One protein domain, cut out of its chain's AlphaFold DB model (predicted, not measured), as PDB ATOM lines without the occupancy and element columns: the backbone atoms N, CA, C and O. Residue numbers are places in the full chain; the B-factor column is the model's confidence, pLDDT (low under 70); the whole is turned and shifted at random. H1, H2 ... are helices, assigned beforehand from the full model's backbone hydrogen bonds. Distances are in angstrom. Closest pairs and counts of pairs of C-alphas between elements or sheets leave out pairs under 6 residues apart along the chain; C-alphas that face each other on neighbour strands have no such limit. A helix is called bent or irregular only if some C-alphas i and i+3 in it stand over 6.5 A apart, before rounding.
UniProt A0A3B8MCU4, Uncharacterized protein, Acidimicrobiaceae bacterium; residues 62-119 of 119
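Overview. This is residues 62 to 119 of the 119 residues of an uncharacterized protein of Acidimicrobiaceae bacterium (UniProt A0A3B8MCU4). One long helix, H3, forms a bar, and three shorter helices sit on one side of it like the legs of an open bracket: H2 at its first end, H1 beside H2, and H4 turned off at a corner at its far end. H3 makes the long axis, and the space between H1 and H4 is empty. The printed part has 58 residues with four named helices, H1 to H4 in order, and no named strand; the class is all helix. The whole is loose, with a radius of gyration of the C-alphas of 14.0 A and spans of 41 by 17 by 16 A.

Along the chain. H3 covers residues 87 to 107 and measures 30.4 A, from C-alpha 87 at (13.121, -19.996, 32.142) to C-alpha 107 at (33.601, -39.424, 20.769). H1, residues 62 to 71, measures 12.3 A and begins at (17.325, -26.402, 21.436); it is neither bent nor irregular, but only just: C-alphas 68 and 71 are 6.1 A apart. H2, residues 76 to 83, measures 10.5 A, and H4, residues 109 to 118, 14.4 A.

Arrangement. H3 is the hub, touching three helices; the helix packing is mostly crossed. With residues 90 to 97 alone it touches H1, about perpendicular at 81 degrees; the closest C-alphas, of Val 65 and Arg 94, are 6.2 A apart. With residues 87 to 91 alone it touches H2, about perpendicular at 82 degrees, closest at the C-alphas of Ala 80 and Lys 87, 5.2 A. H1 and H2 touch at a steep tilt of 51 degrees, opposite ways, closest at the C-alphas of Thr 68 and Ala 79, 5.7 A. H3 and H4 only just touch, with 3 pairs of C-alphas within 8 A, and only at the corner, closest at Leu 105 and Val 111, 6.3 A. H4 is apart from H1 and H2. Every O i to N i+4 pair is within hydrogen-bond range in H2, H3 and H4, and 5 of 6 in H1.

Size, cuts and confidence. The C-alphas farthest apart, of Gly 84 and Lys 117, are 42.2 A apart. Residues 99 to 105 and 107 to 114 stand free. The three links are tight, and the printed part has no cut. The mean pLDDT of the printed part is 92.4; residue 119, the chain's last, is under 70.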
ATOM      1  N   ASP A  62      15.894 -26.159  21.260       95.31
ATOM      2  CA  ASP A  62      17.325 -26.402  21.436       95.31
ATOM      3  C   ASP A  62      18.153 -25.414  20.613       95.31
ATOM      4  O   ASP A  62      19.113 -24.858  21.143       95.31
ATOM      5  N   GLN A  63      17.738 -25.115  19.377       95.38
ATOM      6  CA  GLN A  63      18.384 -24.098  18.545       95.38
ATOM      7  C   GLN A  63      18.359 -22.720  19.224       95.38
ATOM      8  O   GLN A  63      19.394 -22.070  19.370       95.38
ATOM      9  N   ALA A  64      17.197 -22.292  19.723       94.25
ATOM     10  CA  ALA A  64      17.071 -21.016  20.420       94.25
ATOM     11  C   ALA A  64      17.923 -20.969  21.702       94.25
ATOM     12  O   ALA A  64      18.500 -19.934  22.042       94.25
ATOM     13  N   VAL A  65      18.026 -22.085  22.427       94.88
ATOM     14  CA  VAL A  65      18.874 -22.201  23.622       94.88
ATOM     15  C   VAL A  65      20.356 -22.156  23.249       94.88
ATOM     16  O   VAL A  65      21.113 -21.464  23.924       94.88
ATOM     17  N   LEU A  66      20.773 -22.842  22.186       94.81
ATOM     18  CA  LEU A  66      22.141 -22.814  21.671       94.81
ATOM     19  C   LEU A  66      22.565 -21.378  21.340       94.81
ATOM     20  O   LEU A  66      23.555 -20.877  21.876       94.81
ATOM     21  N   GLU A  67      21.770 -20.689  20.523       94.56
ATOM     22  CA  GLU A  67      22.047 -19.324  20.072       94.56
ATOM     23  C   GLU A  67      22.066 -18.327  21.232       94.56
ATOM     24  O   GLU A  67      22.991 -17.525  21.361       94.56
ATOM     25  N   THR A  68      21.062 -18.381  22.111       94.38
ATOM     26  CA  THR A  68      20.943 -17.395  23.188       94.38
ATOM     27  C   THR A  68      21.868 -17.699  24.362       94.38
ATOM     28  O   THR A  68      22.529 -16.798  24.864       94.38
ATOM     29  N   ILE A  69      21.953 -18.940  24.832       94.06
ATOM     30  CA  ILE A  69      22.705 -19.263  26.050       94.06
ATOM     31  C   ILE A  69      24.169 -19.573  25.762       94.06
ATOM     32  O   ILE A  69      25.026 -19.093  26.500       94.06
ATOM     33  N   LEU A  70      24.473 -20.378  24.743       91.12
ATOM     34  CA  LEU A  70      25.846 -20.846  24.527       91.12
ATOM     35  C   LEU A  70      26.649 -19.893  23.647       91.12
ATOM     36  O   LEU A  70      27.790 -19.587  23.985       91.12
ATOM     37  N   ILE A  71      26.047 -19.380  22.571       91.56
ATOM     38  CA  ILE A  71      26.730 -18.469  21.643       91.56
ATOM     39  C   ILE A  71      26.705 -17.034  22.183       91.56
ATOM     40  O   ILE A  71      27.754 -16.439  22.413       91.56
ATOM     41  N   ALA A  72      25.518 -16.476  22.437       91.56
ATOM     42  CA  ALA A  72      25.376 -15.089  22.893       91.56
ATOM     43  C   ALA A  72      25.628 -14.887  24.402       91.56
ATOM     44  O   ALA A  72      25.619 -13.751  24.878       91.56
ATOM     45  N   GLN A  73      25.845 -15.970  25.160       93.50
ATOM     46  CA  GLN A  73      26.112 -15.951  26.607       93.50
ATOM     47  C   GLN A  73      25.068 -15.174  27.426       93.50
ATOM     48  O   GLN A  73      25.360 -14.534  28.441       93.50
ATOM     49  N   CYS A  74      23.810 -15.242  26.995       92.38
ATOM     50  CA  CYS A  74      22.704 -14.577  27.656       92.38
ATOM     51  C   CYS A  74      22.434 -15.179  29.035       92.38
ATOM     52  O   CYS A  74      22.535 -16.386  29.265       92.38
ATOM     53  N   SER A  75      21.950 -14.348  29.960       95.06
ATOM     54  CA  SER A  75      21.350 -14.885  31.182       95.06
ATOM     55  C   SER A  75      20.075 -15.673  30.856       95.06
ATOM     56  O   SER A  75      19.318 -15.307  29.957       95.06
ATOM     57  N   LEU A  76      19.758 -16.686  31.668       92.44
ATOM     58  CA  LEU A  76      18.517 -17.465  31.536       92.44
ATOM     59  C   LEU A  76      17.246 -16.599  31.542       92.44
ATOM     60  O   LEU A  76      16.252 -16.969  30.930       92.44
ATOM     61  N   ARG A  77      17.253 -15.469  32.270       93.38
ATOM     62  CA  ARG A  77      16.117 -14.536  32.270       93.38
ATOM     63  C   ARG A  77      15.988 -13.866  30.904       93.38
ATOM     64  O   ARG A  77      14.906 -13.879  30.341       93.38
ATOM     65  N   TRP A  78      17.088 -13.340  30.371       91.88
ATOM     66  CA  TRP A  78      17.060 -12.641  29.090       91.88
ATOM     67  C   TRP A  78      16.738 -13.582  27.922       91.88
ATOM     68  O   TRP A  78      15.938 -13.233  27.064       91.88
ATOM     69  N   ALA A  79      17.263 -14.810  27.937       91.31
ATOM     70  CA  ALA A  79      16.897 -15.831  26.956       91.31
ATOM     71  C   ALA A  79      15.399 -16.175  26.997       91.31
ATOM     72  O   ALA A  79      14.769 -16.283  25.948       91.31
ATOM     73  N   ALA A  80      14.808 -16.297  28.192       93.81
ATOM     74  CA  ALA A  80      13.371 -16.528  28.340       93.81
ATOM     75  C   ALA A  80      12.536 -15.359  27.790       93.81
ATOM     76  O   ALA A  80      11.553 -15.584  27.088       93.81
ATOM     77  N   ASP A  81      12.959 -14.120  28.059       93.94
ATOM     78  CA  ASP A  81      12.276 -12.920  27.569       93.94
ATOM     79  C   ASP A  81      12.362 -12.794  26.035       93.94
ATOM     80  O   ASP A  81      11.386 -12.408  25.397       93.94
ATOM     81  N   MET A  82      13.502 -13.148  25.426       91.25
ATOM     82  CA  MET A  82      13.697 -13.079  23.969       91.25
ATOM     83  C   MET A  82      12.961 -14.177  23.201       91.25
ATOM     84  O   MET A  82      12.427 -13.927  22.126       91.25
ATOM     85  N   THR A  83      12.961 -15.399  23.734       90.06
ATOM     86  CA  THR A  83      12.416 -16.578  23.037       90.06
ATOM     87  C   THR A  83      10.946 -16.835  23.369       90.06
ATOM     88  O   THR A  83      10.289 -17.624  22.696       90.06
ATOM     89  N   GLY A  84      10.419 -16.215  24.431       93.88
ATOM     90  CA  GLY A  84       9.101 -16.533  24.986       93.88
ATOM     91  C   GLY A  84       9.042 -17.894  25.693       93.88
ATOM     92  O   GLY A  84       7.973 -18.318  26.133       93.88
ATOM     93  N   ILE A  85      10.176 -18.590  25.823       93.56
ATOM     94  CA  ILE A  85      10.261 -19.918  26.427       93.56
ATOM     95  C   ILE A  85      10.422 -19.769  27.943       93.56
ATOM     96  O   ILE A  85      11.269 -19.001  28.405       93.56
ATOM     97  N   PRO A  86       9.670 -20.521  28.770       96.50
ATOM     98  CA  PRO A  86       9.816 -20.444  30.215       96.50
ATOM     99  C   PRO A  86      11.253 -20.714  30.671       96.50
ATOM    100  O   PRO A  86      11.884 -21.682  30.252       96.50
ATOM    101  N   LYS A  87      11.748 -19.905  31.613       96.25
ATOM    102  CA  LYS A  87      13.121 -19.996  32.142       96.25
ATOM    103  C   LYS A  87      13.511 -21.406  32.607       96.25
ATOM    104  O   LYS A  87      14.647 -21.832  32.417       96.25
ATOM    105  N   THR A  88      12.584 -22.121  33.241       96.69
ATOM    106  CA  THR A  88      12.787 -23.506  33.697       96.69
ATOM    107  C   THR A  88      12.975 -24.470  32.531       96.69
ATOM    108  O   THR A  88      13.798 -25.376  32.624       96.69
ATOM    109  N   THR A  89      12.254 -24.257  31.431       95.81
ATOM    110  CA  THR A  89      12.416 -25.009  30.186       95.81
ATOM    111  C   THR A  89      13.766 -24.695  29.550       95.81
ATOM    112  O   THR A  89      14.515 -25.627  29.295       95.81
ATOM    113  N   VAL A  90      14.136 -23.416  29.402       95.62
ATOM    114  CA  VAL A  90      15.454 -23.008  28.867       95.62
ATOM    115  C   VAL A  90      16.597 -23.663  29.649       95.62
ATOM    116  O   VAL A  90      17.507 -24.225  29.050       95.62
ATOM    117  N   ALA A  91      16.530 -23.649  30.984       96.50
ATOM    118  CA  ALA A  91      17.542 -24.281  31.827       96.50
ATOM    119  C   ALA A  91      17.654 -25.795  31.576       96.50
ATOM    120  O   ALA A  91      18.749 -26.293  31.349       96.50
ATOM    121  N   ARG A  92      16.524 -26.515  31.545       97.38
ATOM    122  CA  ARG A  92      16.512 -27.966  31.287       97.38
ATOM    123  C   ARG A  92      17.019 -28.316  29.889       97.38
ATOM    124  O   ARG A  92      17.740 -29.295  29.736       97.38
ATOM    125  N   ARG A  93      16.635 -27.532  28.878       96.25
ATOM    126  CA  ARG A  93      17.067 -27.746  27.490       96.25
ATOM    127  C   ARG A  93      18.561 -27.484  27.345       96.25
ATOM    128  O   ARG A  93      19.249 -28.316  26.773       96.25
ATOM    129  N   ARG A  94      19.082 -26.424  27.978       96.06
ATOM    130  CA  ARG A  94      20.526 -26.154  28.062       96.06
ATOM    131  C   ARG A  94      21.275 -27.343  28.652       96.06
ATOM    132  O   ARG A  94      22.267 -27.760  28.076       96.06
ATOM    133  N   ASP A  95      20.812 -27.866  29.784       97.06
ATOM    134  CA  ASP A  95      21.507 -28.957  30.474       97.06
ATOM    135  C   ASP A  95      21.553 -30.222  29.605       97.06
ATOM    136  O   ASP A  95      22.624 -30.789  29.413       97.06
ATOM    137  N   GLY A  96      20.428 -30.602  28.991       95.69
ATOM    138  CA  GLY A  96      20.396 -31.746  28.077       95.69
ATOM    139  C   GLY A  96      21.203 -31.529  26.793       95.69
ATOM    140  O   GLY A  96      21.779 -32.474  26.265       95.69
ATOM    141  N   LEU A  97      21.257 -30.299  26.278       95.12
ATOM    142  CA  LEU A  97      22.066 -29.963  25.108       95.12
ATOM    143  C   LEU A  97      23.567 -30.010  25.428       95.12
ATOM    144  O   LEU A  97      24.337 -30.520  24.624       95.12
ATOM    145  N   LEU A  98      23.980 -29.554  26.615       95.38
ATOM    146  CA  LEU A  98      25.362 -29.679  27.086       95.38
ATOM    147  C   LEU A  98      25.786 -31.137  27.269       95.38
ATOM    148  O   LEU A  98      26.918 -31.476  26.941       95.38
ATOM    149  N   GLU A  99      24.896 -31.995  27.770       96.25
ATOM    150  CA  GLU A  99      25.172 -33.428  27.919       96.25
ATOM    151  C   GLU A  99      25.394 -34.096  26.557       96.25
ATOM    152  O   GLU A  99      26.421 -34.737  26.357       96.25
ATOM    153  N   ARG A 100      24.520 -33.837  25.576       95.75
ATOM    154  CA  ARG A 100      24.682 -34.361  24.207       95.75
ATOM    155  C   ARG A 100      25.920 -33.814  23.498       95.75
ATOM    156  O   ARG A 100      26.626 -34.562  22.830       95.75
ATOM    157  N   LEU A 101      26.197 -32.518  23.651       94.44
ATOM    158  CA  LEU A 101      27.418 -31.905  23.126       94.44
ATOM    159  C   LEU A 101      28.658 -32.572  23.710       94.44
ATOM    160  O   LEU A 101      29.583 -32.894  22.974       94.44
ATOM    161  N   LYS A 102      28.668 -32.785  25.026       93.88
ATOM    162  CA  LYS A 102      29.768 -33.453  25.709       93.88
ATOM    163  C   LYS A 102      29.969 -34.867  25.166       93.88
ATOM    164  O   LYS A 102      31.089 -35.195  24.801       93.88
ATOM    165  N   GLU A 103      28.905 -35.663  25.077       94.50
ATOM    166  CA  GLU A 103      28.970 -37.021  24.524       94.50
ATOM    167  C   GLU A 103      29.536 -37.024  23.099       94.50
ATOM    168  O   GLU A 103      30.441 -37.801  22.806       94.50
ATOM    169  N   CYS A 104      29.070 -36.117  22.233       93.31
ATOM    170  CA  CYS A 104      29.582 -36.012  20.867       93.31
ATOM    171  C   CYS A 104      31.074 -35.662  20.839       93.31
ATOM    172  O   CYS A 104      31.864 -36.364  20.210       93.31
ATOM    173  N   LEU A 105      31.480 -34.626  21.579       92.00
ATOM    174  CA  LEU A 105      32.867 -34.156  21.612       92.00
ATOM    175  C   LEU A 105      33.831 -35.188  22.217       92.00
ATOM    176  O   LEU A 105      34.970 -35.274  21.773       92.00
ATOM    177  N   GLU A 106      33.386 -35.985  23.192       92.62
ATOM    178  CA  GLU A 106      34.180 -37.079  23.774       92.62
ATOM    179  C   GLU A 106      34.372 -38.252  22.800       92.62
ATOM    180  O   GLU A 106      35.329 -39.017  22.929       92.62
ATOM    181  N   THR A 107      33.479 -38.403  21.821       92.06
ATOM    182  CA  THR A 107      33.601 -39.424  20.769       92.06
ATOM    183  C   THR A 107      34.305 -38.928  19.511       92.06
ATOM    184  O   THR A 107      34.740 -39.752  18.707       92.06
ATOM    185  N   GLU A 108      34.435 -37.611  19.340       92.62
ATOM    186  CA  GLU A 108      34.971 -37.001  18.130       92.62
ATOM    187  C   GLU A 108      36.511 -37.070  18.108       92.62
ATOM    188  O   GLU A 108      37.175 -36.394  18.906       92.62
ATOM    189  N   PRO A 109      37.121 -37.853  17.193       90.62
ATOM    190  CA  PRO A 109      38.560 -38.113  17.216       90.62
ATOM    191  C   PRO A 109      39.404 -36.847  17.074       90.62
ATOM    192  O   PRO A 109      40.443 -36.723  17.719       90.62
ATOM    193  N   THR A 110      38.947 -35.901  16.249       90.75
ATOM    194  CA  THR A 110      39.644 -34.635  15.981       90.75
ATOM    195  C   THR A 110      39.768 -33.794  17.251       90.75
ATOM    196  O   THR A 110      40.831 -33.256  17.560       90.75
ATOM    197  N   VAL A 111      38.680 -33.720  18.019       88.81
ATOM    198  CA  VAL A 111      38.617 -32.957  19.267       88.81
ATOM    199  C   VAL A 111      39.438 -33.645  20.351       88.81
ATOM    200  O   VAL A 111      40.220 -32.987  21.033       88.81
ATOM    201  N   MET A 112      39.321 -34.968  20.482       91.06
ATOM    202  CA  MET A 112      40.078 -35.726  21.478       91.06
ATOM    203  C   MET A 112      41.588 -35.681  21.229       91.06
ATOM    204  O   MET A 112      42.341 -35.449  22.171       91.06
ATOM    205  N   ALA A 113      42.035 -35.802  19.976       88.94
ATOM    206  CA  ALA A 113      43.451 -35.676  19.626       88.94
ATOM    207  C   ALA A 113      44.015 -34.292  19.986       88.94
ATOM    208  O   ALA A 113      45.137 -34.182  20.479       88.94
ATOM    209  N   TYR A 114      43.225 -33.236  19.783       87.19
ATOM    210  CA  TYR A 114      43.599 -31.890  20.208       87.19
ATOM    211  C   TYR A 114      43.664 -31.778  21.737       87.19
ATOM    212  O   TYR A 114      44.644 -31.272  22.277       87.19
ATOM    213  N   LEU A 115      42.665 -32.291  22.459       86.31
ATOM    214  CA  LEU A 115      42.671 -32.274  23.924       86.31
ATOM    215  C   LEU A 115      43.869 -33.031  24.511       86.31
ATOM    216  O   LEU A 115      44.492 -32.523  25.435       86.31
ATOM    217  N   GLU A 116      44.232 -34.191  23.962       87.31
ATOM    218  CA  GLU A 116      45.407 -34.965  24.391       87.31
ATOM    219  C   GLU A 116      46.732 -34.228  24.165       87.31
ATOM    220  O   GLU A 116      47.673 -34.408  24.934       87.31
ATOM    221  N   LYS A 117      46.816 -33.395  23.122       82.94
ATOM    222  CA  LYS A 117      48.012 -32.600  22.820       82.94
ATOM    223  C   LYS A 117      48.203 -31.432  23.799       82.94
ATOM    224  O   LYS A 117      49.336 -31.030  24.047       82.94
ATOM    225  N   HIS A 118      47.111 -30.895  24.346       75.38
ATOM    226  CA  HIS A 118      47.105 -29.652  25.128       75.38
ATOM    227  C   HIS A 118      46.740 -29.823  26.621       75.38
ATOM    228  O   HIS A 118      46.615 -28.817  27.326       75.38
ATOM    229  N   LEU A 119      46.571 -31.063  27.103       66.25
ATOM    230  CA  LEU A 119      46.384 -31.432  28.521       66.25
ATOM    231  C   LEU A 119      47.686 -31.943  29.152       66.25
ATOM    232  O   LEU A 119      47.926 -31.584  30.328       66.25
TER     233      LEU A 119